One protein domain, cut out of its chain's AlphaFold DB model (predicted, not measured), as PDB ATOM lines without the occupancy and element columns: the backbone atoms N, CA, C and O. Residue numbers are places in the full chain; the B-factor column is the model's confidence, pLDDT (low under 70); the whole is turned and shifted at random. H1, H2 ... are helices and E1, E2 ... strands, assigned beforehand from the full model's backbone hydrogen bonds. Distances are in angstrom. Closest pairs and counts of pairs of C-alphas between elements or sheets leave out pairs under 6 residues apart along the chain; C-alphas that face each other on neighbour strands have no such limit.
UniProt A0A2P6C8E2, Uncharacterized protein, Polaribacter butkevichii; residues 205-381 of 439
ATOM      1  N   GLN A 205      33.495  49.343 159.015       97.81
ATOM      2  CA  GLN A 205      34.383  50.010 158.054       97.81
ATOM      3  C   GLN A 205      34.226  49.508 156.617       97.81
ATOM      4  O   GLN A 205      34.821  50.069 155.699       97.81
ATOM      5  N   ASP A 206      33.462  48.439 156.408       97.94
ATOM      6  CA  ASP A 206      33.184  47.914 155.076       97.94
ATOM      7  C   ASP A 206      31.784  47.297 155.015       97.94
ATOM      8  O   ASP A 206      31.240  46.838 156.024       97.94
ATOM      9  N   GLY A 207      31.198  47.289 153.822       96.75
ATOM     10  CA  GLY A 207      29.828  46.853 153.600       96.75
ATOM     11  C   GLY A 207      29.631  46.269 152.209       96.75
ATOM     12  O   GLY A 207      30.164  46.773 151.223       96.75
ATOM     13  N   LEU A 208      28.831  45.211 152.116       95.19
ATOM     14  CA  LEU A 208      28.400  44.629 150.846       95.19
ATOM     15  C   LEU A 208      26.886  44.437 150.844       95.19
ATOM     16  O   LEU A 208      26.290  44.175 151.884       95.19
ATOM     17  N   ASN A 209      26.280  44.553 149.667       95.12
ATOM     18  CA  ASN A 209      24.856  44.332 149.437       95.12
ATOM     19  C   ASN A 209      24.705  43.328 148.293       95.12
ATOM     20  O   ASN A 209      25.246  43.571 147.209       95.12
ATOM     21  N   ALA A 210      24.033  42.209 148.544       95.50
ATOM     22  CA  ALA A 210      23.736  41.209 147.528       95.50
ATOM     23  C   ALA A 210      22.517  40.368 147.913       95.50
ATOM     24  O   ALA A 210      22.365  39.978 149.072       95.50
ATOM     25  N   GLU A 211      21.683  40.048 146.924       95.25
ATOM     26  CA  GLU A 211      20.618  39.035 147.018       95.25
ATOM     27  C   GLU A 211      19.658  39.255 148.203       95.25
ATOM     28  O   GLU A 211      19.202  38.314 148.853       95.25
ATOM     29  N   GLY A 212      19.367  40.522 148.511       95.38
ATOM     30  CA  GLY A 212      18.456  40.903 149.592       95.38
ATOM     31  C   GLY A 212      19.107  41.024 150.974       95.38
ATOM     32  O   GLY A 212      18.406  41.362 151.929       95.38
ATOM     33  N   PHE A 213      20.424  40.844 151.089       97.94
ATOM     34  CA  PHE A 213      21.176  40.992 152.337       97.94
ATOM     35  C   PHE A 213      22.229  42.093 152.244       97.94
ATOM     36  O   PHE A 213      22.934  42.229 151.245       97.94
ATOM     37  N   ILE A 214      22.389  42.830 153.339       98.38
ATOM     38  CA  ILE A 214      23.510  43.736 153.567       98.38
ATOM     39  C   ILE A 214      24.381  43.141 154.673       98.38
ATOM     40  O   ILE A 214      23.892  42.889 155.773       98.38
ATOM     41  N   LEU A 215      25.670  42.931 154.400       98.44
ATOM     42  CA  LEU A 215      26.647  42.519 155.409       98.44
ATOM     43  C   LEU A 215      27.601  43.672 155.692       98.44
ATOM     44  O   LEU A 215      28.183  44.242 154.771       98.44
ATOM     45  N   LEU A 216      27.775  43.983 156.970       98.56
ATOM     46  CA  LEU A 216      28.627  45.053 157.468       98.56
ATOM     47  C   LEU A 216      29.742  44.462 158.319       98.56
ATOM     48  O   LEU A 216      29.485  43.673 159.229       98.56
ATOM     49  N   LYS A 217      30.979  44.844 158.020       98.50
ATOM     50  CA  LYS A 217      32.192  44.308 158.637       98.50
ATOM     51  C   LYS A 217      32.889  45.385 159.453       98.50
ATOM     52  O   LYS A 217      33.029  46.516 158.990       98.50
ATOM     53  N   ASN A 218      33.324  45.054 160.667       97.75
ATOM     54  CA  ASN A 218      34.025  46.019 161.521       97.75
ATOM     55  C   ASN A 218      35.371  46.455 160.932       97.75
ATOM     56  O   ASN A 218      35.760  47.602 161.104       97.75
ATOM     57  N   THR A 219      36.035  45.564 160.200       97.12
ATOM     58  CA  THR A 219      37.236  45.847 159.414       97.12
ATOM     59  C   THR A 219      37.054  45.338 157.990       97.12
ATOM     60  O   THR A 219      36.272  44.421 157.722       97.12
ATOM     61  N   LYS A 220      37.767  45.945 157.041       94.44
ATOM     62  CA  LYS A 220      37.700  45.544 155.631       94.44
ATOM     63  C   LYS A 220      38.255  44.135 155.410       94.44
ATOM     64  O   LYS A 220      37.577  43.296 154.813       94.44
ATOM     65  N   GLU A 221      39.463  43.901 155.910       93.75
ATOM     66  CA  GLU A 221      40.134  42.603 155.913       93.75
ATOM     67  C   GLU A 221      40.016  41.968 157.301       93.75
ATOM     68  O   GLU A 221      39.911  42.685 158.300       93.75
ATOM     69  N   GLU A 222      40.001  40.634 157.341       95.19
ATOM     70  CA  GLU A 222      39.984  39.838 158.580       95.19
ATOM     71  C   GLU A 222      38.932  40.312 159.606       95.19
ATOM     72  O   GLU A 222      39.256  40.604 160.758       95.19
ATOM     73  N   PRO A 223      37.649  40.420 159.208       97.62
ATOM     74  CA  PRO A 223      36.614  40.912 160.106       97.62
ATOM     75  C   PRO A 223      36.461  39.991 161.313       97.62
ATOM     76  O   PRO A 223      36.434  38.768 161.177       97.62
ATOM     77  N   THR A 224      36.291  40.589 162.487       97.69
ATOM     78  CA  THR A 224      35.983  39.878 163.741       97.69
ATOM     79  C   THR A 224      34.520  40.043 164.146       97.69
ATOM     80  O   THR A 224      34.009  39.297 164.976       97.69
ATOM     81  N   LYS A 225      33.807  40.991 163.525       97.81
ATOM     82  CA  LYS A 225      32.373  41.229 163.715       97.81
ATOM     83  C   LYS A 225      31.703  41.454 162.367       97.81
ATOM     84  O   LYS A 225      32.129  42.311 161.591       97.81
ATOM     85  N   ILE A 226      30.628  40.709 162.127       98.31
ATOM     86  CA  ILE A 226      29.795  40.842 160.933       98.31
ATOM     87  C   ILE A 226      28.355  41.059 161.381       98.31
ATOM     88  O   ILE A 226      27.783  40.221 162.077       98.31
ATOM     89  N   TYR A 227      27.767  42.178 160.974       98.56
ATOM     90  CA  TYR A 227      26.343  42.434 161.134       98.56
ATOM     91  C   TYR A 227      25.627  42.158 159.823       98.56
ATOM     92  O   TYR A 227      26.017  42.674 158.775       98.56
ATOM     93  N   CYS A 228      24.585  41.338 159.881       98.44
ATOM     94  CA  CYS A 228      23.721  41.054 158.752       98.44
ATOM     95  C   CYS A 228      22.428  41.848 158.895       98.44
ATOM     96  O   CYS A 228      21.771  41.774 159.930       98.44
ATOM     97  N   PHE A 229      22.033  42.547 157.840       98.50
ATOM     98  CA  PHE A 229      20.737  43.191 157.708       98.50
ATOM     99  C   PHE A 229      19.983  42.565 156.533       98.50
ATOM    100  O   PHE A 229      20.435  42.622 155.387       98.50
ATOM    101  N   ASN A 230      18.840  41.948 156.812       97.56
ATOM    102  CA  ASN A 230      17.953  41.402 155.798       97.56
ATOM    103  C   ASN A 230      17.033  42.521 155.302       97.56
ATOM    104  O   ASN A 230      16.276  43.133 156.051       97.56
ATOM    105  N   THR A 231      17.125  42.831 154.013       97.19
ATOM    106  CA  THR A 231      16.388  43.958 153.430       97.19
ATOM    107  C   THR A 231      14.923  43.623 153.151       97.19
ATOM    108  O   THR A 231      14.135  44.545 152.967       97.19
ATOM    109  N   ASN A 232      14.552  42.338 153.147       94.62
ATOM    110  CA  ASN A 232      13.176  41.890 152.918       94.62
ATOM    111  C   ASN A 232      12.283  42.163 154.132       94.62
ATOM    112  O   ASN A 232      11.203  42.729 153.991       94.62
ATOM    113  N   ASP A 233      12.741  41.775 155.323       94.88
ATOM    114  CA  ASP A 233      12.011  41.971 156.582       94.88
ATOM    115  C   ASP A 233      12.477  43.213 157.361       94.88
ATOM    116  O   ASP A 233      11.864  43.577 158.363       94.88
ATOM    117  N   LYS A 234      13.531  43.881 156.872       95.75
ATOM    118  CA  LYS A 234      14.147  45.083 157.448       95.75
ATOM    119  C   LYS A 234      14.666  44.872 158.872       95.75
ATOM    120  O   LYS A 234      14.712  45.819 159.657       95.75
ATOM    121  N   ASN A 235      15.092  43.651 159.186       95.88
ATOM    122  CA  ASN A 235      15.695  43.311 160.467       95.88
ATOM    123  C   ASN A 235      17.170  42.959 160.307       95.88
ATOM    124  O   ASN A 235      17.603  42.403 159.298       95.88
ATOM    125  N   GLY A 236      17.950  43.223 161.353       96.69
ATOM    126  CA  GLY A 236      19.349  42.828 161.392       96.69
ATOM    127  C   GLY A 236      19.746  42.123 162.678       96.69
ATOM    128  O   GLY A 236      19.037  42.147 163.685       96.69
ATOM    129  N   PHE A 237      20.883  41.443 162.621       98.00
ATOM    130  CA  PHE A 237      21.467  40.717 163.739       98.00
ATOM    131  C   PHE A 237      22.983  40.599 163.563       98.00
ATOM    132  O   PHE A 237      23.511  40.635 162.451       98.00
ATOM    133  N   LEU A 238      23.688  40.444 164.681       98.06
ATOM    134  CA  LEU A 238      25.114  40.144 164.677       98.06
ATOM    135  C   LEU A 238      25.315  38.639 164.465       98.06
ATOM    136  O   LEU A 238      24.640  37.837 165.114       98.06
ATOM    137  N   LEU A 239      26.235  38.258 163.580       98.06
ATOM    138  CA  LEU A 239      26.661  36.862 163.458       98.06
ATOM    139  C   LEU A 239      27.307  36.380 164.774       98.06
ATOM    140  O   LEU A 239      27.887  37.194 165.500       98.06
ATOM    141  N   PRO A 240      27.203  35.076 165.101       96.94
ATOM    142  CA  PRO A 240      27.846  34.524 166.291       96.94
ATOM    143  C   PRO A 240      29.360  34.655 166.175       96.94
ATOM    144  O   PRO A 240      29.887  34.442 165.091       96.94
ATOM    145  N   ASP A 241      30.045  34.945 167.284       95.88
ATOM    146  CA  ASP A 241      31.509  35.021 167.324       95.88
ATOM    147  C   ASP A 241      32.150  33.823 166.603       95.88
ATOM    148  O   ASP A 241      31.702  32.684 166.756       95.88
ATOM    149  N   VAL A 242      33.191  34.072 165.808       96.31
ATOM    150  CA  VAL A 242      33.844  33.027 165.011       96.31
ATOM    151  C   VAL A 242      34.420  31.906 165.888       96.31
ATOM    152  O   VAL A 242      34.449  30.749 165.465       96.31
ATOM    153  N   SER A 243      34.763  32.212 167.142       95.56
ATOM    154  CA  SER A 243      35.186  31.227 168.144       95.56
ATOM    155  C   SER A 243      34.098  30.208 168.508       95.56
ATOM    156  O   SER A 243      34.410  29.085 168.905       95.56
ATOM    157  N   ALA A 244      32.817  30.550 168.317       93.56
ATOM    158  CA  ALA A 244      31.699  29.622 168.488       93.56
ATOM    159  C   ALA A 244      31.614  28.583 167.355       93.56
ATOM    160  O   ALA A 244      30.999  27.530 167.531       93.56
ATOM    161  N   PHE A 245      32.215  28.873 166.196       94.31
ATOM    162  CA  PHE A 245      32.394  27.908 165.112       94.31
ATOM    163  C   PHE A 245      33.675  27.088 165.311       94.31
ATOM    164  O   PHE A 245      33.619  25.859 165.268       94.31
ATOM    165  N   ASN A 246      34.802  27.754 165.578       94.25
ATOM    166  CA  ASN A 246      36.090  27.121 165.843       94.25
ATOM    167  C   ASN A 246      36.841  27.899 166.931       94.25
ATOM    168  O   ASN A 246      37.205  29.051 166.721       94.25
ATOM    169  N   ALA A 247      37.118  27.256 168.068       95.44
ATOM    170  CA  ALA A 247      37.669  27.899 169.262       95.44
ATOM    171  C   ALA A 247      39.037  28.586 169.065       95.44
ATOM    172  O   ALA A 247      39.400  29.439 169.873       95.44
ATOM    173  N   THR A 248      39.801  28.226 168.028       95.38
ATOM    174  CA  THR A 248      41.101  28.848 167.716       95.38
ATOM    175  C   THR A 248      41.012  29.913 166.620       95.38
ATOM    176  O   THR A 248      42.001  30.607 166.365       95.38
ATOM    177  N   ALA A 249      39.853  30.067 165.975       96.88
ATOM    178  CA  ALA A 249      39.624  31.115 164.992       96.88
ATOM    179  C   ALA A 249      39.497  32.477 165.686       96.88
ATOM    180  O   ALA A 249      38.833  32.618 166.713       96.88
ATOM    181  N   THR A 250      40.119  33.497 165.098       97.19
ATOM    182  CA  THR A 250      40.100  34.873 165.622       97.19
ATOM    183  C   THR A 250      39.391  35.852 164.691       97.19
ATOM    184  O   THR A 250      38.986  36.923 165.139       97.19
ATOM    185  N   HIS A 251      39.188  35.496 163.418       98.12
ATOM    186  CA  HIS A 251      38.420  36.278 162.448       98.12
ATOM    187  C   HIS A 251      37.716  35.389 161.412       98.12
ATOM    188  O   HIS A 251      38.137  34.270 161.130       98.12
ATOM    189  N   TYR A 252      36.668  35.911 160.764       97.81
ATOM    190  CA  TYR A 252      35.910  35.180 159.730       97.81
ATOM    191  C   TYR A 252      36.672  35.002 158.409       97.81
ATOM    192  O   TYR A 252      36.190  34.308 157.512       97.81
ATOM    193  N   GLY A 253      37.829  35.662 158.279       96.12
ATOM    194  CA  GLY A 253      38.698  35.602 157.106       96.12
ATOM    195  C   GLY A 253      37.965  36.036 155.842       96.12
ATOM    196  O   GLY A 253      37.389  37.130 155.803       96.12
ATOM    197  N   LYS A 254      37.985  35.209 154.789       95.75
ATOM    198  CA  LYS A 254      37.332  35.588 153.532       95.75
ATOM    199  C   LYS A 254      35.818  35.440 153.634       95.75
ATOM    200  O   LYS A 254      35.310  34.338 153.790       95.75
ATOM    201  N   LEU A 255      35.105  36.545 153.431       96.62
ATOM    202  CA  LEU A 255      33.651  36.577 153.291       96.62
ATOM    203  C   LEU A 255      33.245  36.466 151.811       96.62
ATOM    204  O   LEU A 255      33.702  37.264 150.985       96.62
ATOM    205  N   MET A 256      32.393  35.493 151.484       97.44
ATOM    206  CA  MET A 256      31.789  35.346 150.154       97.44
ATOM    207  C   MET A 256      30.463  36.112 150.067       97.44
ATOM    208  O   MET A 256      29.914  36.529 151.087       97.44
ATOM    209  N   LEU A 257      29.932  36.314 148.856       96.62
ATOM    210  CA  LEU A 257      28.619  36.948 148.708       96.62
ATOM    211  C   LEU A 257      27.518  36.080 149.347       96.62
ATOM    212  O   LEU A 257      27.490  34.871 149.085       96.62
ATOM    213  N   PRO A 258      26.594  36.672 150.130       97.12
ATOM    214  CA  PRO A 258      25.377  35.982 150.528       97.12
ATOM    215  C   PRO A 258      24.543  35.681 149.280       97.12
ATOM    216  O   PRO A 258      24.584  36.416 148.288       97.12
ATOM    217  N   ARG A 259      23.810  34.571 149.313       96.12
ATOM    218  CA  ARG A 259      22.964  34.125 148.200       96.12
ATOM    219  C   ARG A 259      21.486  34.199 148.568       96.12
ATOM    220  O   ARG A 259      21.150  34.257 149.746       96.12
ATOM    221  N   GLY A 260      20.604  34.158 147.566       93.44
ATOM    222  CA  GLY A 260      19.154  34.313 147.753       93.44
ATOM    223  C   GLY A 260      18.508  33.265 148.670       93.44
ATOM    224  O   GLY A 260      17.512  33.552 149.324       93.44
ATOM    225  N   ASN A 261      19.118  32.083 148.820       94.00
ATOM    226  CA  ASN A 261      18.723  31.085 149.827       94.00
ATOM    227  C   ASN A 261      19.170  31.422 151.266       94.00
ATOM    228  O   ASN A 261      18.984  30.608 152.167       94.00
ATOM    229  N   GLY A 262      19.784  32.584 151.493       96.31
ATOM    230  CA  GLY A 262      20.311  33.027 152.783       96.31
ATOM    231  C   GLY A 262      21.635  32.384 153.183       96.31
ATOM    232  O   GLY A 262      22.111  32.634 154.287       96.31
ATOM    233  N   ARG A 263      22.255  31.560 152.330       97.69
ATOM    234  CA  ARG A 263      23.546  30.941 152.649       97.69
ATOM    235  C   ARG A 263      24.679  31.949 152.482       97.69
ATOM    236  O   ARG A 263      24.820  32.586 151.436       97.69
ATOM    237  N   LEU A 264      25.513  32.030 153.505       98.38
ATOM    238  CA  LEU A 264      26.747  32.799 153.542       98.38
ATOM    239  C   LEU A 264      27.906  31.852 153.833       98.38
ATOM    240  O   LEU A 264      27.827  31.063 154.769       98.38
ATOM    241  N   VAL A 265      28.978  31.947 153.051       98.38
ATOM    242  CA  VAL A 265      30.207  31.180 153.285       98.38
ATOM    243  C   VAL A 265      31.297  32.129 153.744       98.38
ATOM    244  O   VAL A 265      31.543  33.155 153.098       98.38
ATOM    245  N   THR A 266      31.962  31.772 154.836       97.81
ATOM    246  CA  THR A 266      33.181  32.435 155.297       97.81
ATOM    247  C   THR A 266      34.311  31.418 155.412       97.81
ATOM    248  O   THR A 266      34.056  30.231 155.600       97.81
ATOM    249  N   TYR A 267      35.556  31.874 155.321       97.44
ATOM    250  CA  TYR A 267      36.753  31.048 155.512       97.44
ATOM    251  C   TYR A 267      37.525  31.566 156.728       97.44
ATOM    252  O   TYR A 267      38.437  32.380 156.546       97.44
ATOM    253  N   PRO A 268      37.123  31.181 157.957       97.38
ATOM    254  CA  PRO A 268      37.817  31.583 159.174       97.38
ATOM    255  C   PRO A 268      39.281  31.158 159.169       97.38
ATOM    256  O   PRO A 268      39.627  30.123 158.599       97.38
ATOM    257  N   ASN A 269      40.139  31.925 159.839       96.44
ATOM    258  CA  ASN A 269      41.498  31.453 160.090       96.44
ATOM    259  C   ASN A 269      41.504  30.262 161.054       96.44
ATOM    260  O   ASN A 269      40.553  30.047 161.804       96.44
ATOM    261  N   ASN A 270      42.606  29.508 161.043       94.88
ATOM    262  CA  ASN A 270      42.821  28.349 161.916       94.88
ATOM    263  C   ASN A 270      41.726  27.271 161.796       94.88
ATOM    264  O   ASN A 270      41.458  26.539 162.748       94.88
ATOM    265  N   SER A 271      41.083  27.176 160.628       94.38
ATOM    266  CA  SER A 271      39.998  26.235 160.364       94.38
ATOM    267  C   SER A 271      40.193  25.526 159.029       94.38
ATOM    268  O   SER A 271      40.256  26.174 157.988       94.38
ATOM    269  N   SER A 272      40.210  24.193 159.048       93.50
ATOM    270  CA  SER A 272      40.169  23.344 157.843       93.50
ATOM    271  C   SER A 272      38.724  23.043 157.405       93.50
ATOM    272  O   SER A 272      38.422  21.997 156.843       93.50
ATOM    273  N   GLU A 273      37.813  23.968 157.711       93.81
ATOM    274  CA  GLU A 273      36.395  23.945 157.351       93.81
ATOM    275  C   GLU A 273      35.928  25.408 157.194       93.81
ATOM    276  O   GLU A 273      36.156  26.218 158.106       93.81
ATOM    277  N   PRO A 274      35.297  25.793 156.070       96.88
ATOM    278  CA  PRO A 274      34.615  27.066 155.955       96.88
ATOM    279  C   PRO A 274      33.322  27.066 156.774       96.88
ATOM    280  O   PRO A 274      32.595  26.078 156.847       96.88
ATOM    281  N   MET A 275      32.974  28.220 157.330       97.38
ATOM    282  CA  MET A 275      31.702  28.384 158.017       97.38
ATOM    283  C   MET A 275      30.603  28.670 156.992       97.38
ATOM    284  O   MET A 275      30.577  29.738 156.377       97.38
ATOM    285  N   VAL A 276      29.658  27.742 156.849       97.69
ATOM    286  CA  VAL A 276      28.415  27.973 156.106       97.69
ATOM    287  C   VAL A 276      27.334  28.386 157.095       97.69
ATOM    288  O   VAL A 276      26.960  27.620 157.978       97.69
ATOM    289  N   TYR A 277      26.819  29.604 156.968       98.06
ATOM    290  CA  TYR A 277      25.806  30.155 157.862       98.06
ATOM    291  C   TYR A 277      24.515  30.460 157.103       98.06
ATOM    292  O   TYR A 277      24.538  31.019 156.007       98.06
ATOM    293  N   ASP A 278      23.380  30.087 157.687       97.69
ATOM    294  CA  ASP A 278      22.053  30.447 157.202       97.69
ATOM    295  C   ASP A 278      21.599  31.758 157.839       97.69
ATOM    296  O   ASP A 278      21.289  31.808 159.033       97.69
ATOM    297  N   LEU A 279      21.542  32.816 157.040       97.94
ATOM    298  CA  LEU A 279      21.124  34.141 157.484       97.94
ATOM    299  C   LEU A 279      19.619  34.224 157.777       97.94
ATOM    300  O   LEU A 279      19.213  35.071 158.571       97.94
ATOM    301  N   ASN A 280      18.801  33.346 157.189       96.38
ATOM    302  CA  ASN A 280      17.355  33.333 157.406       96.38
ATOM    303  C   ASN A 280      17.004  32.689 158.750       96.38
ATOM    304  O   ASN A 280      16.210  33.241 159.511       96.38
ATOM    305  N   VAL A 281      17.610  31.538 159.068       96.25
ATOM    306  CA  VAL A 281      17.326  30.817 160.329       96.25
ATOM    307  C   VAL A 281      18.366  31.035 161.427       96.25
ATOM    308  O   VAL A 281      18.200  30.514 162.530       96.25
ATOM    309  N   LYS A 282      19.415  31.816 161.148       97.00
ATOM    310  CA  LYS A 282      20.467  32.226 162.092       97.00
ATOM    311  C   LYS A 282      21.243  31.045 162.688       97.00
ATOM    312  O   LYS A 282      21.478  30.985 163.898       97.00
ATOM    313  N   LYS A 283      21.642  30.089 161.843       96.25
ATOM    314  CA  LYS A 283      22.345  28.864 162.268       96.25
ATOM    315  C   LYS A 283      23.511  28.518 161.356       96.25
ATOM    316  O   LYS A 283      23.441  28.713 160.147       96.25
ATOM    317  N   ILE A 284      24.548  27.931 161.948       95.25
ATOM    318  CA  ILE A 284      25.619  27.267 161.203       95.25
ATOM    319  C   ILE A 284      25.044  25.992 160.580       95.25
ATOM    320  O   ILE A 284      24.351  25.217 161.243       95.25
ATOM    321  N   VAL A 285      25.325  25.799 159.301       92.94
ATOM    322  CA  VAL A 285      24.925  24.642 158.508       92.94
ATOM    323  C   VAL A 285      26.042  23.622 158.596       92.94
ATOM    324  O   VAL A 285      27.180  23.924 158.254       92.94
ATOM    325  N   LYS A 286      25.715  22.418 159.053       86.25
ATOM    326  CA  LYS A 286      26.638  21.283 159.085       86.25
ATOM    327  C   LYS A 286      26.033  20.130 158.303       86.25
ATOM    328  O   LYS A 286      24.809  19.988 158.261       86.25
ATOM    329  N   VAL A 287      26.887  19.306 157.709       81.44
ATOM    330  CA  VAL A 287      26.458  18.036 157.121       81.44
ATOM    331  C   VAL A 287      25.960  17.135 158.252       81.44
ATOM    332  O   VAL A 287      26.647  16.956 159.256       81.44
ATOM    333  N   SER A 288      24.740  16.612 158.118       75.38
ATOM    334  CA  SER A 288      24.084  15.830 159.171       75.38
ATOM    335  C   SER A 288      24.670  14.426 159.344       75.38
ATOM    336  O   SER A 288      24.695  13.928 160.464       75.38
ATOM    337  N   ASP A 289      25.155  13.805 158.262       87.56
ATOM    338  CA  ASP A 289      25.817  12.495 158.285       87.56
ATOM    339  C   ASP A 289      26.925  12.415 157.216       87.56
ATOM    340  O   ASP A 289      26.681  12.141 156.038       87.56
ATOM    341  N   ASN A 290      28.170  12.655 157.636       89.88
ATOM    342  CA  ASN A 290      29.338  12.532 156.758       89.88
ATOM    343  C   ASN A 290      29.582  11.083 156.303       89.88
ATOM    344  O   ASN A 290      30.095  10.862 155.208       89.88
ATOM    345  N   VAL A 291      29.216  10.081 157.107       92.06
ATOM    346  CA  VAL A 291      29.462   8.670 156.774       92.06
ATOM    347  C   VAL A 291      28.552   8.230 155.633       92.06
ATOM    348  O   VAL A 291      29.009   7.543 154.715       92.06
ATOM    349  N   GLU A 292      27.277   8.613 155.672       93.50
ATOM    350  CA  GLU A 292      26.343   8.355 154.575       93.50
ATOM    351  C   GLU A 292      26.766   9.087 153.296       93.50
ATOM    352  O   GLU A 292      26.820   8.471 152.226       93.50
ATOM    353  N   LEU A 293      27.180  10.353 153.415       94.56
ATOM    354  CA  LEU A 293      27.709  11.121 152.289       94.56
ATOM    355  C   LEU A 293      28.918  10.424 151.646       94.56
ATOM    356  O   LEU A 293      28.919  10.187 150.438       94.56
ATOM    357  N   PHE A 294      29.927  10.034 152.427       96.56
ATOM    358  CA  PHE A 294      31.132   9.393 151.890       96.56
ATOM    359  C   PHE A 294      30.851   8.020 151.276       96.56
ATOM    360  O   PHE A 294      31.472   7.657 150.275       96.56
ATOM    361  N   LYS A 295      29.885   7.264 151.818       96.31
ATOM    362  CA  LYS A 295      29.402   6.028 151.183       96.31
ATOM    363  C   LYS A 295      28.820   6.305 149.800       96.31
ATOM    364  O   LYS A 295      29.140   5.558 148.877       96.31
ATOM    365  N   SER A 296      28.007   7.355 149.652       95.31
ATOM    366  CA  SER A 296      27.456   7.753 148.350       95.31
ATOM    367  C   SER A 296      28.565   8.167 147.389       95.31
ATOM    368  O   SER A 296      28.656   7.610 146.303       95.31
ATOM    369  N   LEU A 297      29.462   9.065 147.809       96.44
ATOM    370  CA  LEU A 297      30.559   9.544 146.963       96.44
ATOM    371  C   LEU A 297      31.469   8.404 146.491       96.44
ATOM    372  O   LEU A 297      31.920   8.409 145.351       96.44
ATOM    373  N   LYS A 298      31.725   7.413 147.351       96.81
ATOM    374  CA  LYS A 298      32.509   6.232 146.982       96.81
ATOM    375  C   LYS A 298      31.749   5.309 146.029       96.81
ATOM    376  O   LYS A 298      32.352   4.743 145.130       96.81
ATOM    377  N   LYS A 299      30.445   5.116 146.251       96.56
ATOM    378  CA  LYS A 299      29.590   4.292 145.380       96.56
ATOM    379  C   LYS A 299      29.485   4.884 143.972       96.56
ATOM    380  O   LYS A 299      29.404   4.126 143.014       96.56
ATOM    381  N   ASP A 300      29.496   6.208 143.879       95.69
ATOM    382  CA  ASP A 300      29.425   6.956 142.625       95.69
ATOM    383  C   ASP A 300      30.817   7.165 141.982       95.69
ATOM    384  O   ASP A 300      30.952   7.976 141.071       95.69
ATOM    385  N   ASP A 301      31.856   6.468 142.471       94.88
ATOM    386  CA  ASP A 301      33.253   6.547 142.011       94.88
ATOM    387  C   ASP A 301      33.850   7.973 142.014       94.88
ATOM    388  O   ASP A 301      34.801   8.277 141.291       94.88
ATOM    389  N   ILE A 302      33.320   8.866 142.858       96.88
ATOM    390  CA  ILE A 302      33.814  10.242 143.023       96.88
ATOM    391  C   ILE A 302      35.045  10.285 143.937       96.88
ATOM    392  O   ILE A 302      35.935  11.115 143.753       96.88
ATOM    393  N   ILE A 303      35.094   9.400 144.937       97.31
ATOM    394  CA  ILE A 303      36.237   9.235 145.846       97.31
ATOM    395  C   ILE A 303      36.681   7.768 145.878       97.31
ATOM    396  O   ILE A 303      35.861   6.855 145.817       97.31
ATOM    397  N   ASP A 304      37.978   7.530 146.063       96.62
ATOM    398  CA  ASP A 304      38.558   6.186 146.125       96.62
ATOM    399  C   ASP A 304      38.205   5.482 147.451       96.62
ATOM    400  O   ASP A 304      37.847   4.297 147.501       96.62
ATOM    401  N   LYS A 305      38.384   6.195 148.573       97.00
ATOM    402  CA  LYS A 305      38.237   5.686 149.950       97.00
ATOM    403  C   LYS A 305      37.854   6.815 150.908       97.00
ATOM    404  O   LYS A 305      37.971   7.983 150.575       97.00
ATOM    405  N   TYR A 306      37.432   6.447 152.110       96.88
ATOM    406  CA  TYR A 306      37.274   7.349 153.248       96.88
ATOM    407  C   TYR A 306      37.650   6.595 154.532       96.88
ATOM    408  O   TYR A 306      37.673   5.355 154.524       96.88
ATOM    409  N   ASN A 307      37.971   7.307 155.612       94.62
ATOM    410  CA  ASN A 307      38.337   6.706 156.902       94.62
ATOM    411  C   ASN A 307      37.460   7.218 158.062       94.62
ATOM    412  O   ASN A 307      36.448   7.883 157.850       94.62
ATOM    413  N   LYS A 308      37.800   6.807 159.291       90.19
ATOM    414  CA  LYS A 308      37.043   7.157 160.505       90.19
ATOM    415  C   LYS A 308      37.319   8.578 160.994       90.19
ATOM    416  O   LYS A 308      36.498   9.109 161.733       90.19
ATOM    417  N   ASP A 309      38.421   9.170 160.552       88.62
ATOM    418  CA  ASP A 309      38.883  10.497 160.957       88.62
ATOM    419  C   ASP A 309      38.249  11.610 160.105       88.62
ATOM    420  O   ASP A 309      38.529  12.790 160.288       88.62
ATOM    421  N   GLY A 310      37.344  11.240 159.190       89.25
ATOM    422  CA  GLY A 310      36.640  12.177 158.319       89.25
ATOM    423  C   GLY A 310      37.407  12.528 157.046       89.25
ATOM    424  O   GLY A 310      37.008  13.446 156.332       89.25
ATOM    425  N   GLU A 311      38.485  11.807 156.739       94.75
ATOM    426  CA  GLU A 311      39.280  12.031 155.537       94.75
ATOM    427  C   GLU A 311      38.726  11.251 154.348       94.75
ATOM    428  O   GLU A 311      38.213  10.129 154.471       94.75
ATOM    429  N   VAL A 312      38.901  11.832 153.167       96.50
ATOM    430  CA  VAL A 312      38.525  11.244 151.884       96.50
ATOM    431  C   VAL A 312      39.755  11.099 151.002       96.50
ATOM    432  O   VAL A 312      40.639  11.953 150.982       96.50
ATOM    433  N   LYS A 313      39.819   9.996 150.262       97.00
ATOM    434  CA  LYS A 313      40.882   9.714 149.306       97.00
ATOM    435  C   LYS A 313      40.385  10.009 147.900       97.00
ATOM    436  O   LYS A 313      39.430   9.369 147.470       97.00
ATOM    437  N   VAL A 314      41.020  10.935 147.191       95.38
ATOM    438  CA  VAL A 314      40.658  11.324 145.819       95.38
ATOM    439  C   VAL A 314      41.913  11.265 144.956       95.38
ATOM    440  O   VAL A 314      42.949  11.792 145.348       95.38
ATOM    441  N   HIS A 315      41.849  10.599 143.801       90.88
ATOM    442  CA  HIS A 315      42.999  10.409 142.903       90.88
ATOM    443  C   HIS A 315      44.271   9.912 143.614       90.88
ATOM    444  O   HIS A 315      45.385  10.330 143.302       90.88
ATOM    445  N   LYS A 316      44.107   8.958 144.534       91.75
ATOM    446  CA  LYS A 316      45.158   8.326 145.348       91.75
ATOM    447  C   LYS A 316      45.774   9.190 146.460       91.75
ATOM    448  O   LYS A 316      46.628   8.660 147.178       91.75
ATOM    449  N   GLU A 317      45.296  10.405 146.692       95.12
ATOM    450  CA  GLU A 317      45.753  11.288 147.775       95.12
ATOM    451  C   GLU A 317      44.681  11.440 148.858       95.12
ATOM    452  O   GLU A 317      43.491  11.392 148.558       95.12
ATOM    453  N   TRP A 318      45.098  11.558 150.121       96.12
ATOM    454  CA  TRP A 318      44.198  11.747 151.263       96.12
ATOM    455  C   TRP A 318      44.019  13.231 151.569       96.12
ATOM    456  O   TRP A 318      44.996  13.978 151.582       96.12
ATOM    457  N   TYR A 319      42.781  13.628 151.851       96.81
ATOM    458  CA  TYR A 319      42.414  14.994 152.196       96.81
ATOM    459  C   TYR A 319      41.448  15.026 153.379       96.81
ATOM    460  O   TYR A 319      40.548  14.189 153.486       96.81
ATOM    461  N   LEU A 320      41.584  16.057 154.208       95.44
ATOM    462  CA  LEU A 320      40.586  16.439 155.198       95.44
ATOM    463  C   LEU A 320      39.361  17.018 154.478       95.44
ATOM    464  O   LEU A 320      39.482  17.922 153.642       95.44
ATOM    465  N   PHE A 321      38.183  16.488 154.798       95.44
ATOM    466  CA  PHE A 321      36.920  16.943 154.227       95.44
ATOM    467  C   PHE A 321      36.401  18.172 154.975       95.44
ATOM    468  O   PHE A 321      36.074  18.096 156.157       95.44
ATOM    469  N   GLY A 322      36.273  19.297 154.273       93.69
ATOM    470  CA  GLY A 322      35.866  20.567 154.865       93.69
ATOM    471  C   GLY A 322      34.369  20.870 154.771       93.69
ATOM    472  O   GLY A 322      34.005  22.035 154.707       93.69
ATOM    473  N   GLY A 323      33.483  19.879 154.693       94.12
ATOM    474  CA  GLY A 323      32.032  20.123 154.689       94.12
ATOM    475  C   GLY A 323      31.432  20.396 153.304       94.12
ATOM    476  O   GLY A 323      32.009  20.030 152.286       94.12
ATOM    477  N   ASP A 324      30.237  20.996 153.262       94.75
ATOM    478  CA  ASP A 324      29.413  21.155 152.049       94.75
ATOM    479  C   ASP A 324      29.038  22.623 151.790       94.75
ATOM    480  O   ASP A 324      28.398  23.270 152.622       94.75
ATOM    481  N   LEU A 325      29.402  23.142 150.612       96.69
ATOM    482  CA  LEU A 325      29.072  24.505 150.165       96.69
ATOM    483  C   LEU A 325      27.724  24.588 149.417       96.69
ATOM    484  O   LEU A 325      27.303  25.674 148.994       96.69
ATOM    485  N   GLY A 326      27.048  23.453 149.248       94.94
ATOM    486  CA  GLY A 326      25.903  23.254 148.369       94.94
ATOM    487  C   GLY A 326      26.323  22.851 146.952       94.94
ATOM    488  O   GLY A 326      27.474  23.004 146.548       94.94
ATOM    489  N   GLY A 327      25.371  22.327 146.171       94.50
ATOM    490  CA  GLY A 327      25.623  21.920 144.781       94.50
ATOM    491  C   GLY A 327      26.620  20.766 144.647       94.50
ATOM    492  O   GLY A 327      27.245  20.622 143.604       94.50
ATOM    493  N   LYS A 328      26.802  19.969 145.709       95.88
ATOM    494  CA  LYS A 328      27.805  18.897 145.787       95.88
ATOM    495  C   LYS A 328      29.246  19.390 145.556       95.88
ATOM    496  O   LYS A 328      30.042  18.714 144.898       95.88
ATOM    497  N   ILE A 329      29.565  20.578 146.075       97.81
ATOM    498  CA  ILE A 329      30.908  21.165 146.037       97.81
ATOM    499  C   ILE A 329      31.514  21.098 147.440       97.81
ATOM    500  O   ILE A 329      31.004  21.721 148.373       97.81
ATOM    501  N   TYR A 330      32.631  20.384 147.563       97.31
ATOM    502  CA  TYR A 330      33.261  20.085 148.848       97.31
ATOM    503  C   TYR A 330      34.704  20.611 148.891       97.31
ATOM    504  O   TYR A 330      35.512  20.221 148.045       97.31
ATOM    505  N   PRO A 331      35.067  21.505 149.826       97.38
ATOM    506  CA  PRO A 331      36.444  21.939 150.007       97.38
ATOM    507  C   PRO A 331      37.268  20.812 150.637       97.38
ATOM    508  O   PRO A 331      36.810  20.097 151.529       97.38
ATOM    509  N   LEU A 332      38.496  20.666 150.158       97.50
ATOM    510  CA  LEU A 332      39.459  19.668 150.595       97.50
ATOM    511  C   LEU A 332      40.715  20.366 151.107       97.50
ATOM    512  O   LEU A 332      41.220  21.299 150.470       97.50
ATOM    513  N   TYR A 333      41.228  19.875 152.228       96.56
ATOM    514  CA  TYR A 333      42.405  20.406 152.908       96.56
ATOM    515  C   TYR A 333      43.464  19.318 153.056       96.56
ATOM    516  O   TYR A 333      43.159  18.125 153.099       96.56
ATOM    517  N   THR A 334      44.722  19.728 153.131       92.62
ATOM    518  CA  THR A 334      45.831  18.853 153.513       92.62
ATOM    519  C   THR A 334      45.998  18.856 155.030       92.62
ATOM    520  O   THR A 334      45.635  19.816 155.713       92.62
ATOM    521  N   GLU A 335      46.538  17.765 155.569       84.06
ATOM    522  CA  GLU A 335      46.771  17.630 157.005       84.06
ATOM    523  C   GLU A 335      47.644  18.783 157.534       84.06
ATOM    524  O   GLU A 335      48.628  19.176 156.904       84.06
ATOM    525  N   ASN A 336      47.281  19.331 158.697       81.31
ATOM    526  CA  ASN A 336      47.964  20.457 159.349       81.31
ATOM    527  C   ASN A 336      47.997  21.770 158.536       81.31
ATOM    528  O   ASN A 336      48.781  22.666 158.858       81.31
ATOM    529  N   MET A 337      47.145  21.918 157.514       88.12
ATOM    530  CA  MET A 337      46.983  23.162 156.757       88.12
ATOM    531  C   MET A 337      45.556  23.713 156.872       88.12
ATOM    532  O   MET A 337      44.567  22.980 156.834       88.12
ATOM    533  N   TYR A 338      45.456  25.039 156.989       91.38
ATOM    534  CA  TYR A 338      44.181  25.769 157.050       91.38
ATOM    535  C   TYR A 338      43.811  26.439 155.722       91.38
ATOM    536  O   TYR A 338      42.703  26.946 155.570       91.38
ATOM    537  N   ASP A 339      44.723  26.427 154.752       92.25
ATOM    538  CA  ASP A 339      44.442  26.880 153.399       92.25
ATOM    539  C   ASP A 339      43.774  25.761 152.601       92.25
ATOM    540  O   ASP A 339      44.160  24.593 152.680       92.25
ATOM    541  N   VAL A 340      42.765  26.125 151.808       95.88
ATOM    542  CA  VAL A 340      42.090  25.170 150.927       95.88
ATOM    543  C   VAL A 340      43.094  24.635 149.911       95.88
ATOM    544  O   VAL A 340      43.709  25.411 149.179       95.88
ATOM    545  N   HIS A 341      43.206  23.313 149.807       96.88
ATOM    546  CA  HIS A 341      44.014  22.672 148.773       96.88
ATOM    547  C   HIS A 341      43.260  22.629 147.437       96.88
ATOM    548  O   HIS A 341      43.782  22.994 146.378       96.88
ATOM    549  N   SER A 342      42.002  22.185 147.472       97.56
ATOM    550  CA  SER A 342      41.159  22.077 146.279       97.56
ATOM    551  C   SER A 342      39.673  22.038 146.623       97.56
ATOM    552  O   SER A 342      39.302  21.880 147.781       97.56
ATOM    553  N   PHE A 343      38.818  22.145 145.609       98.31
ATOM    554  CA  PHE A 343      37.383  21.902 145.729       98.31
ATOM    555  C   PHE A 343      36.983  20.721 144.844       98.31
ATOM    556  O   PHE A 343      37.272  20.725 143.646       98.31
ATOM    557  N   LEU A 344      36.309  19.735 145.425       98.00
ATOM    558  CA  LEU A 344      35.731  18.586 144.738       98.00
ATOM    559  C   LEU A 344      34.319  18.918 144.255       98.00
ATOM    560  O   LEU A 344      33.404  19.085 145.058       98.00
ATOM    561  N   CYS A 345      34.146  18.980 142.938       97.94
ATOM    562  CA  CYS A 345      32.850  19.074 142.274       97.94
ATOM    563  C   CYS A 345      32.308  17.660 142.042       97.94
ATOM    564  O   CYS A 345      32.565  17.052 141.001       97.94
ATOM    565  N   ALA A 346      31.562  17.108 142.998       96.25
ATOM    566  CA  ALA A 346      31.123  15.713 142.927       96.25
ATOM    567  C   ALA A 346      30.074  15.436 141.835       96.25
ATOM    568  O   ALA A 346      29.837  14.282 141.508       96.25
ATOM    569  N   ALA A 347      29.475  16.468 141.231       94.88
ATOM    570  CA  ALA A 347      28.640  16.296 140.042       94.88
ATOM    571  C   ALA A 347      29.444  15.826 138.812       94.88
ATOM    572  O   ALA A 347      28.891  15.162 137.940       94.88
ATOM    573  N   SER A 348      30.740  16.158 138.741       93.94
ATOM    574  CA  SER A 348      31.621  15.828 137.610       93.94
ATOM    575  C   SER A 348      32.879  15.041 137.994       93.94
ATOM    576  O   SER A 348      33.629  14.632 137.110       93.94
ATOM    577  N   GLY A 349      33.160  14.871 139.291       93.25
ATOM    578  CA  GLY A 349      34.420  14.313 139.804       93.25
ATOM    579  C   GLY A 349      35.626  15.255 139.663       93.25
ATOM    580  O   GLY A 349      36.761  14.876 139.948       93.25
ATOM    581  N   LYS A 350      35.415  16.496 139.210       95.75
ATOM    582  CA  LYS A 350      36.493  17.452 138.933       95.75
ATOM    583  C   LYS A 350      37.055  18.057 140.220       95.75
ATOM    584  O   LYS A 350      36.303  18.502 141.084       95.75
ATOM    585  N   LEU A 351      38.383  18.176 140.287       97.06
ATOM    586  CA  LEU A 351      39.084  18.944 141.317       97.06
ATOM    587  C   LEU A 351      39.458  20.339 140.802       97.06
ATOM    588  O   LEU A 351      40.110  20.490 139.766       97.06
ATOM    589  N   LEU A 352      39.066  21.371 141.543       97.81
ATOM    590  CA  LEU A 352      39.458  22.759 141.306       97.81
ATOM    591  C   LEU A 352      40.565  23.135 142.300       97.81
ATOM    592  O   LEU A 352      40.268  23.445 143.450       97.81
ATOM    593  N   SER A 353      41.837  23.080 141.886       96.88
ATOM    594  CA  SER A 353      42.968  23.274 142.810       96.88
ATOM    595  C   SER A 353      43.300  24.741 143.102       96.88
ATOM    596  O   SER A 353      43.185  25.622 142.233       96.88
ATOM    597  N   ALA A 354      43.793  24.990 144.316       95.00
ATOM    598  CA  ALA A 354      44.338  26.280 144.724       95.00
ATOM    599  C   ALA A 354      45.584  26.668 143.916       95.00
ATOM    600  O   ALA A 354      45.729  27.838 143.561       95.00
ATOM    601  N   GLU A 355      46.409  25.701 143.498       94.31
ATOM    602  CA  GLU A 355      47.546  25.925 142.586       94.31
ATOM    603  C   GLU A 355      47.103  26.493 141.228       94.31
ATOM    604  O   GLU A 355      47.719  27.402 140.666       94.31
ATOM    605  N   SER A 356      45.954  26.032 140.719       95.31
ATOM    606  CA  SER A 356      45.309  26.591 139.520       95.31
ATOM    607  C   SER A 356      44.652  27.959 139.772       95.31
ATOM    608  O   SER A 356      44.093  28.587 138.857       95.31
ATOM    609  N   GLY A 357      44.735  28.442 141.010       95.75
ATOM    610  CA  GLY A 357      44.311  29.744 141.485       95.75
ATOM    611  C   GLY A 357      42.922  29.785 142.111       95.75
ATOM    612  O   GLY A 357      42.466  30.895 142.373       95.75
ATOM    613  N   TYR A 358      42.227  28.657 142.304       97.50
ATOM    614  CA  TYR A 358      40.907  28.619 142.951       97.50
ATOM    615  C   TYR A 358      41.063  28.762 144.469       97.50
ATOM    616  O   TYR A 358      41.367  27.789 145.142       97.50
ATOM    617  N   LYS A 359      40.875  29.974 145.003       96.19
ATOM    618  CA  LYS A 359      41.123  30.261 146.426       96.19
ATOM    619  C   LYS A 359      39.894  30.016 147.301       96.19
ATOM    620  O   LYS A 359      40.002  29.419 148.360       96.19
ATOM    621  N   TYR A 360      38.726  30.481 146.853       98.00
ATOM    622  CA  TYR A 360      37.492  30.454 147.645       98.00
ATOM    623  C   TYR A 360      36.274  30.201 146.763       98.00
ATOM    624  O   TYR A 360      36.185  30.760 145.665       98.00
ATOM    625  N   ILE A 361      35.313  29.429 147.270       98.50
ATOM    626  CA  ILE A 361      33.998  29.206 146.660       98.50
ATOM    627  C   ILE A 361      32.899  29.603 147.658       98.50
ATOM    628  O   ILE A 361      32.974  29.290 148.843       98.50
ATOM    629  N   GLY A 362      31.912  30.364 147.190       98.19
ATOM    630  CA  GLY A 362      30.733  30.763 147.956       98.19
ATOM    631  C   GLY A 362      29.609  29.733 147.880       98.19
ATOM    632  O   GLY A 362      29.733  28.713 147.209       98.19
ATOM    633  N   ALA A 363      28.487  30.027 148.535       97.69
ATOM    634  CA  ALA A 363      27.355  29.110 148.557       97.69
ATOM    635  C   ALA A 363      26.775  28.881 147.155       97.69
ATOM    636  O   ALA A 363      26.649  29.823 146.356       97.69
ATOM    637  N   PHE A 364      26.364  27.643 146.899       97.50
ATOM    638  CA  PHE A 364      25.636  27.281 145.691       97.50
ATOM    639  C   PHE A 364      24.163  27.687 145.792       97.50
ATOM    640  O   PHE A 364      23.485  27.413 146.787       97.50
ATOM    641  N   TYR A 365      23.668  28.359 144.756       97.00
ATOM    642  CA  TYR A 365      22.275  28.782 144.634       97.00
ATOM    643  C   TYR A 365      21.954  29.112 143.173       97.00
ATOM    644  O   TYR A 365      22.770  29.768 142.517       97.00
ATOM    645  N   GLU A 366      20.782  28.678 142.695       95.69
ATOM    646  CA  GLU A 366      20.334  28.830 141.297       95.69
ATOM    647  C   GLU A 366      21.417  28.416 140.290       95.69
ATOM    648  O   GLU A 366      21.862  29.211 139.463       95.69
ATOM    649  N   ASP A 367      21.885  27.172 140.424       96.38
ATOM    650  CA  ASP A 367      22.870  26.515 139.552       96.38
ATOM    651  C   ASP A 367      24.246  27.184 139.485       96.38
ATOM    652  O   ASP A 367      25.019  26.965 138.550       96.38
ATOM    653  N   LYS A 368      24.563  28.043 140.460       97.62
ATOM    654  CA  LYS A 368      25.780  28.853 140.435       97.62
ATOM    655  C   LYS A 368      26.424  28.988 141.804       97.62
ATOM    656  O   LYS A 368      25.729  29.205 142.794       97.62
ATOM    657  N   SER A 369      27.752  29.040 141.830       98.12
ATOM    658  CA  SER A 369      28.562  29.495 142.965       98.12
ATOM    659  C   SER A 369      29.517  30.605 142.545       98.12
ATOM    660  O   SER A 369      30.116  30.569 141.467       98.12
ATOM    661  N   GLN A 370      29.686  31.596 143.422       98.25
ATOM    662  CA  GLN A 370      30.740  32.595 143.274       98.25
ATOM    663  C   GLN A 370      32.094  31.949 143.577       98.25
ATOM    664  O   GLN A 370      32.223  31.221 144.555       98.25
ATOM    665  N   VAL A 371      33.120  32.270 142.797       98.25
ATOM    666  CA  VAL A 371      34.489  31.789 143.007       98.25
ATOM    667  C   VAL A 371      35.467  32.950 142.953       98.25
ATOM    668  O   VAL A 371      35.387  33.794 142.059       98.25
ATOM    669  N   ILE A 372      36.436  32.963 143.863       98.06
ATOM    670  CA  ILE A 372      37.613  33.829 143.782       98.06
ATOM    671  C   ILE A 372      38.755  33.022 143.166       98.06
ATOM    672  O   ILE A 372      39.350  32.167 143.822       98.06
ATOM    673  N   LYS A 373      39.055  33.291 141.890       97.50
ATOM    674  CA  LYS A 373      40.138  32.649 141.140       97.50
ATOM    675  C   LYS A 373      41.215  33.665 140.770       97.50
ATOM    676  O   LYS A 373      40.933  34.580 139.999       97.50
ATOM    677  N   LYS A 374      42.448  33.496 141.265       94.62
ATOM    678  CA  LYS A 374      43.567  34.447 141.062       94.62
ATOM    679  C   LYS A 374      43.131  35.897 141.340       94.62
ATOM    680  O   LYS A 374      43.299  36.776 140.499       94.62
ATOM    681  N   ASP A 375      42.448  36.082 142.472       93.56
ATOM    682  CA  ASP A 375      41.897  37.360 142.953       93.56
ATOM    683  C   ASP A 375      40.829  38.004 142.049       93.56
ATOM    684  O   ASP A 375      40.424  39.146 142.257       93.56
ATOM    685  N   LYS A 376      40.305  37.254 141.074       96.94
ATOM    686  CA  LYS A 376      39.181  37.657 140.225       96.94
ATOM    687  C   LYS A 376      37.931  36.865 140.575       96.94
ATOM    688  O   LYS A 376      37.987  35.658 140.797       96.94
ATOM    689  N   VAL A 377      36.789  37.543 140.559       97.56
ATOM    690  CA  VAL A 377      35.487  36.895 140.723       97.56
ATOM    691  C   VAL A 377      35.095  36.214 139.412       97.56
ATOM    692  O   VAL A 377      35.018  36.860 138.366       97.56
ATOM    693  N   ILE A 378      34.815  34.915 139.473       98.06
ATOM    694  CA  ILE A 378      34.142  34.156 138.413       98.06
ATOM    695  C   ILE A 378      32.945  33.412 139.008       98.06
ATOM    696  O   ILE A 378      32.768  33.375 140.223       98.06
ATOM    697  N   TRP A 379      32.128  32.822 138.144       98.44
ATOM    698  CA  TRP A 379      30.992  32.001 138.542       98.44
ATOM    699  C   TRP A 379      31.128  30.624 137.918       98.44
ATOM    700  O   TRP A 379      31.580  30.520 136.771       98.44
ATOM    701  N   ILE A 380      30.770  29.594 138.677       98.44
ATOM    702  CA  ILE A 380      30.775  28.202 138.222       98.44
ATOM    703  C   ILE A 380      29.436  27.525 138.503       98.44
ATOM    704  O   ILE A 380      28.729  27.970 139.406       98.44
ATOM    705  N   ASP A 381      29.123  26.474 137.759       98.25
ATOM    706  CA  ASP A 381      28.074  25.502 138.087       98.25
ATOM    707  C   ASP A 381      28.593  24.388 139.023       98.25
ATOM    708  O   ASP A 381      29.729  24.438 139.512       98.25
TER     709      ASP A 381
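Overview. This is residues 205 to 381 of the 439 residues of an uncharacterized protein of Polaribacter butkevichii (UniProt A0A2P6C8E2). This is a row of small sheets: the four-stranded sheet E1 to E4 makes one end of the longest axis, and a curled sheet, E7 to E11, like part of a barrel and grazed by the helix H1, makes the other. Between these ends lie the hairpin E5 and E6, nearest to the middle, and the small sheet E12 to E14, which is partly face to face with the curled sheet as a sandwich. The printed part has 177 residues, with six strands, then H1, then eight strands; the sheets run in the orders E1 E2 E3 E4, E5 E6, E7 E8 E9 E10 E11 and E12 E13 E14, each antiparallel. The class is mostly strand, though under half of the residues, 76, are in named elements. The whole is compact, with a radius of gyration of the C-alphas of 16.0 A and spans of 47 by 34 by 32 A.

Arrangement. Begin with E1, residues 206 to 210, E2, 213 to 217, E3, 226 to 230, and E4, 235 to 238: they form a meander, each strand the antiparallel neighbour of the one before. Look for N 208 and O 215 at 2.9 A, N 214 and O 229 at 2.8 A, and N 228 and O 237 at 2.9 A. E4 is apart from E5, residues 263 to 267, which makes a hairpin with E6, residues 275 to 278; there N 264 and O 277 are 2.9 A apart. Residues 254 to 255 pair antiparallel with residues 266 to 267 of E5. Further on, H1, residues 290 to 299, has every O i to N i+4 pair within hydrogen-bond range. A second meander is E7, residues 311 to 314, E8, 317 to 321, E9, 329 to 333, E10, 340 to 345, and E11, 350 to 353. Its sheet is strongly twisted, and H1 only grazes it with residues 290 to 298; the closest C-alphas of H1 and E7 are those of Phe 294 and Val 312, 7.6 A apart. E8 is staggered: it pairs with E7 over residues 317 to 320, where N 319 and O 312 are 2.9 A apart, and with E9 over 320 to 321, where N 320 and O 333 are 2.8 A apart. Find also N 332 and O 342 at 2.8 A, and N 343 and O 352 at 2.9 A. A third meander is E12, residues 358 to 361, E13, 369 to 373, and E14, 376 to 380, with N 359 and O 372 at 2.9 A and N 371 and O 378 at 2.8 A. It forms a sandwich, two sheets face to face, with the sheet E7 to E11: their strands stand at 42 degrees. The closest C-alphas of E10 and E12 are those of Val 340 and Lys 359, 6.9 A apart.

Along the chain. Find C-alpha 206 at (33.184, 47.914, 155.076); from there E1 runs 13.8 A to residue 210. E2 spans 13.1 A, E3 12.9 A, E5 13.5 A and E9 13.4 A. C-alpha 290, at (29.338, 12.532, 156.758), begins H1, 14.1 A long. E10, the longest strand with 6 residues, also spans 14.1 A. E14 ends at C-alpha 380, (30.775, 28.202, 138.222).

Size, cuts and confidence. The two C-alphas farthest apart, those of Lys 234 and Lys 316, are 49.6 A apart. The printed part has no cut. The long links are E4 to E5, with 24 residues, 239 to 262, and E6 to H1 and H1 to E7, with 11 each. The mean pLDDT of the printed part is 95.6, and no printed residue is under 70.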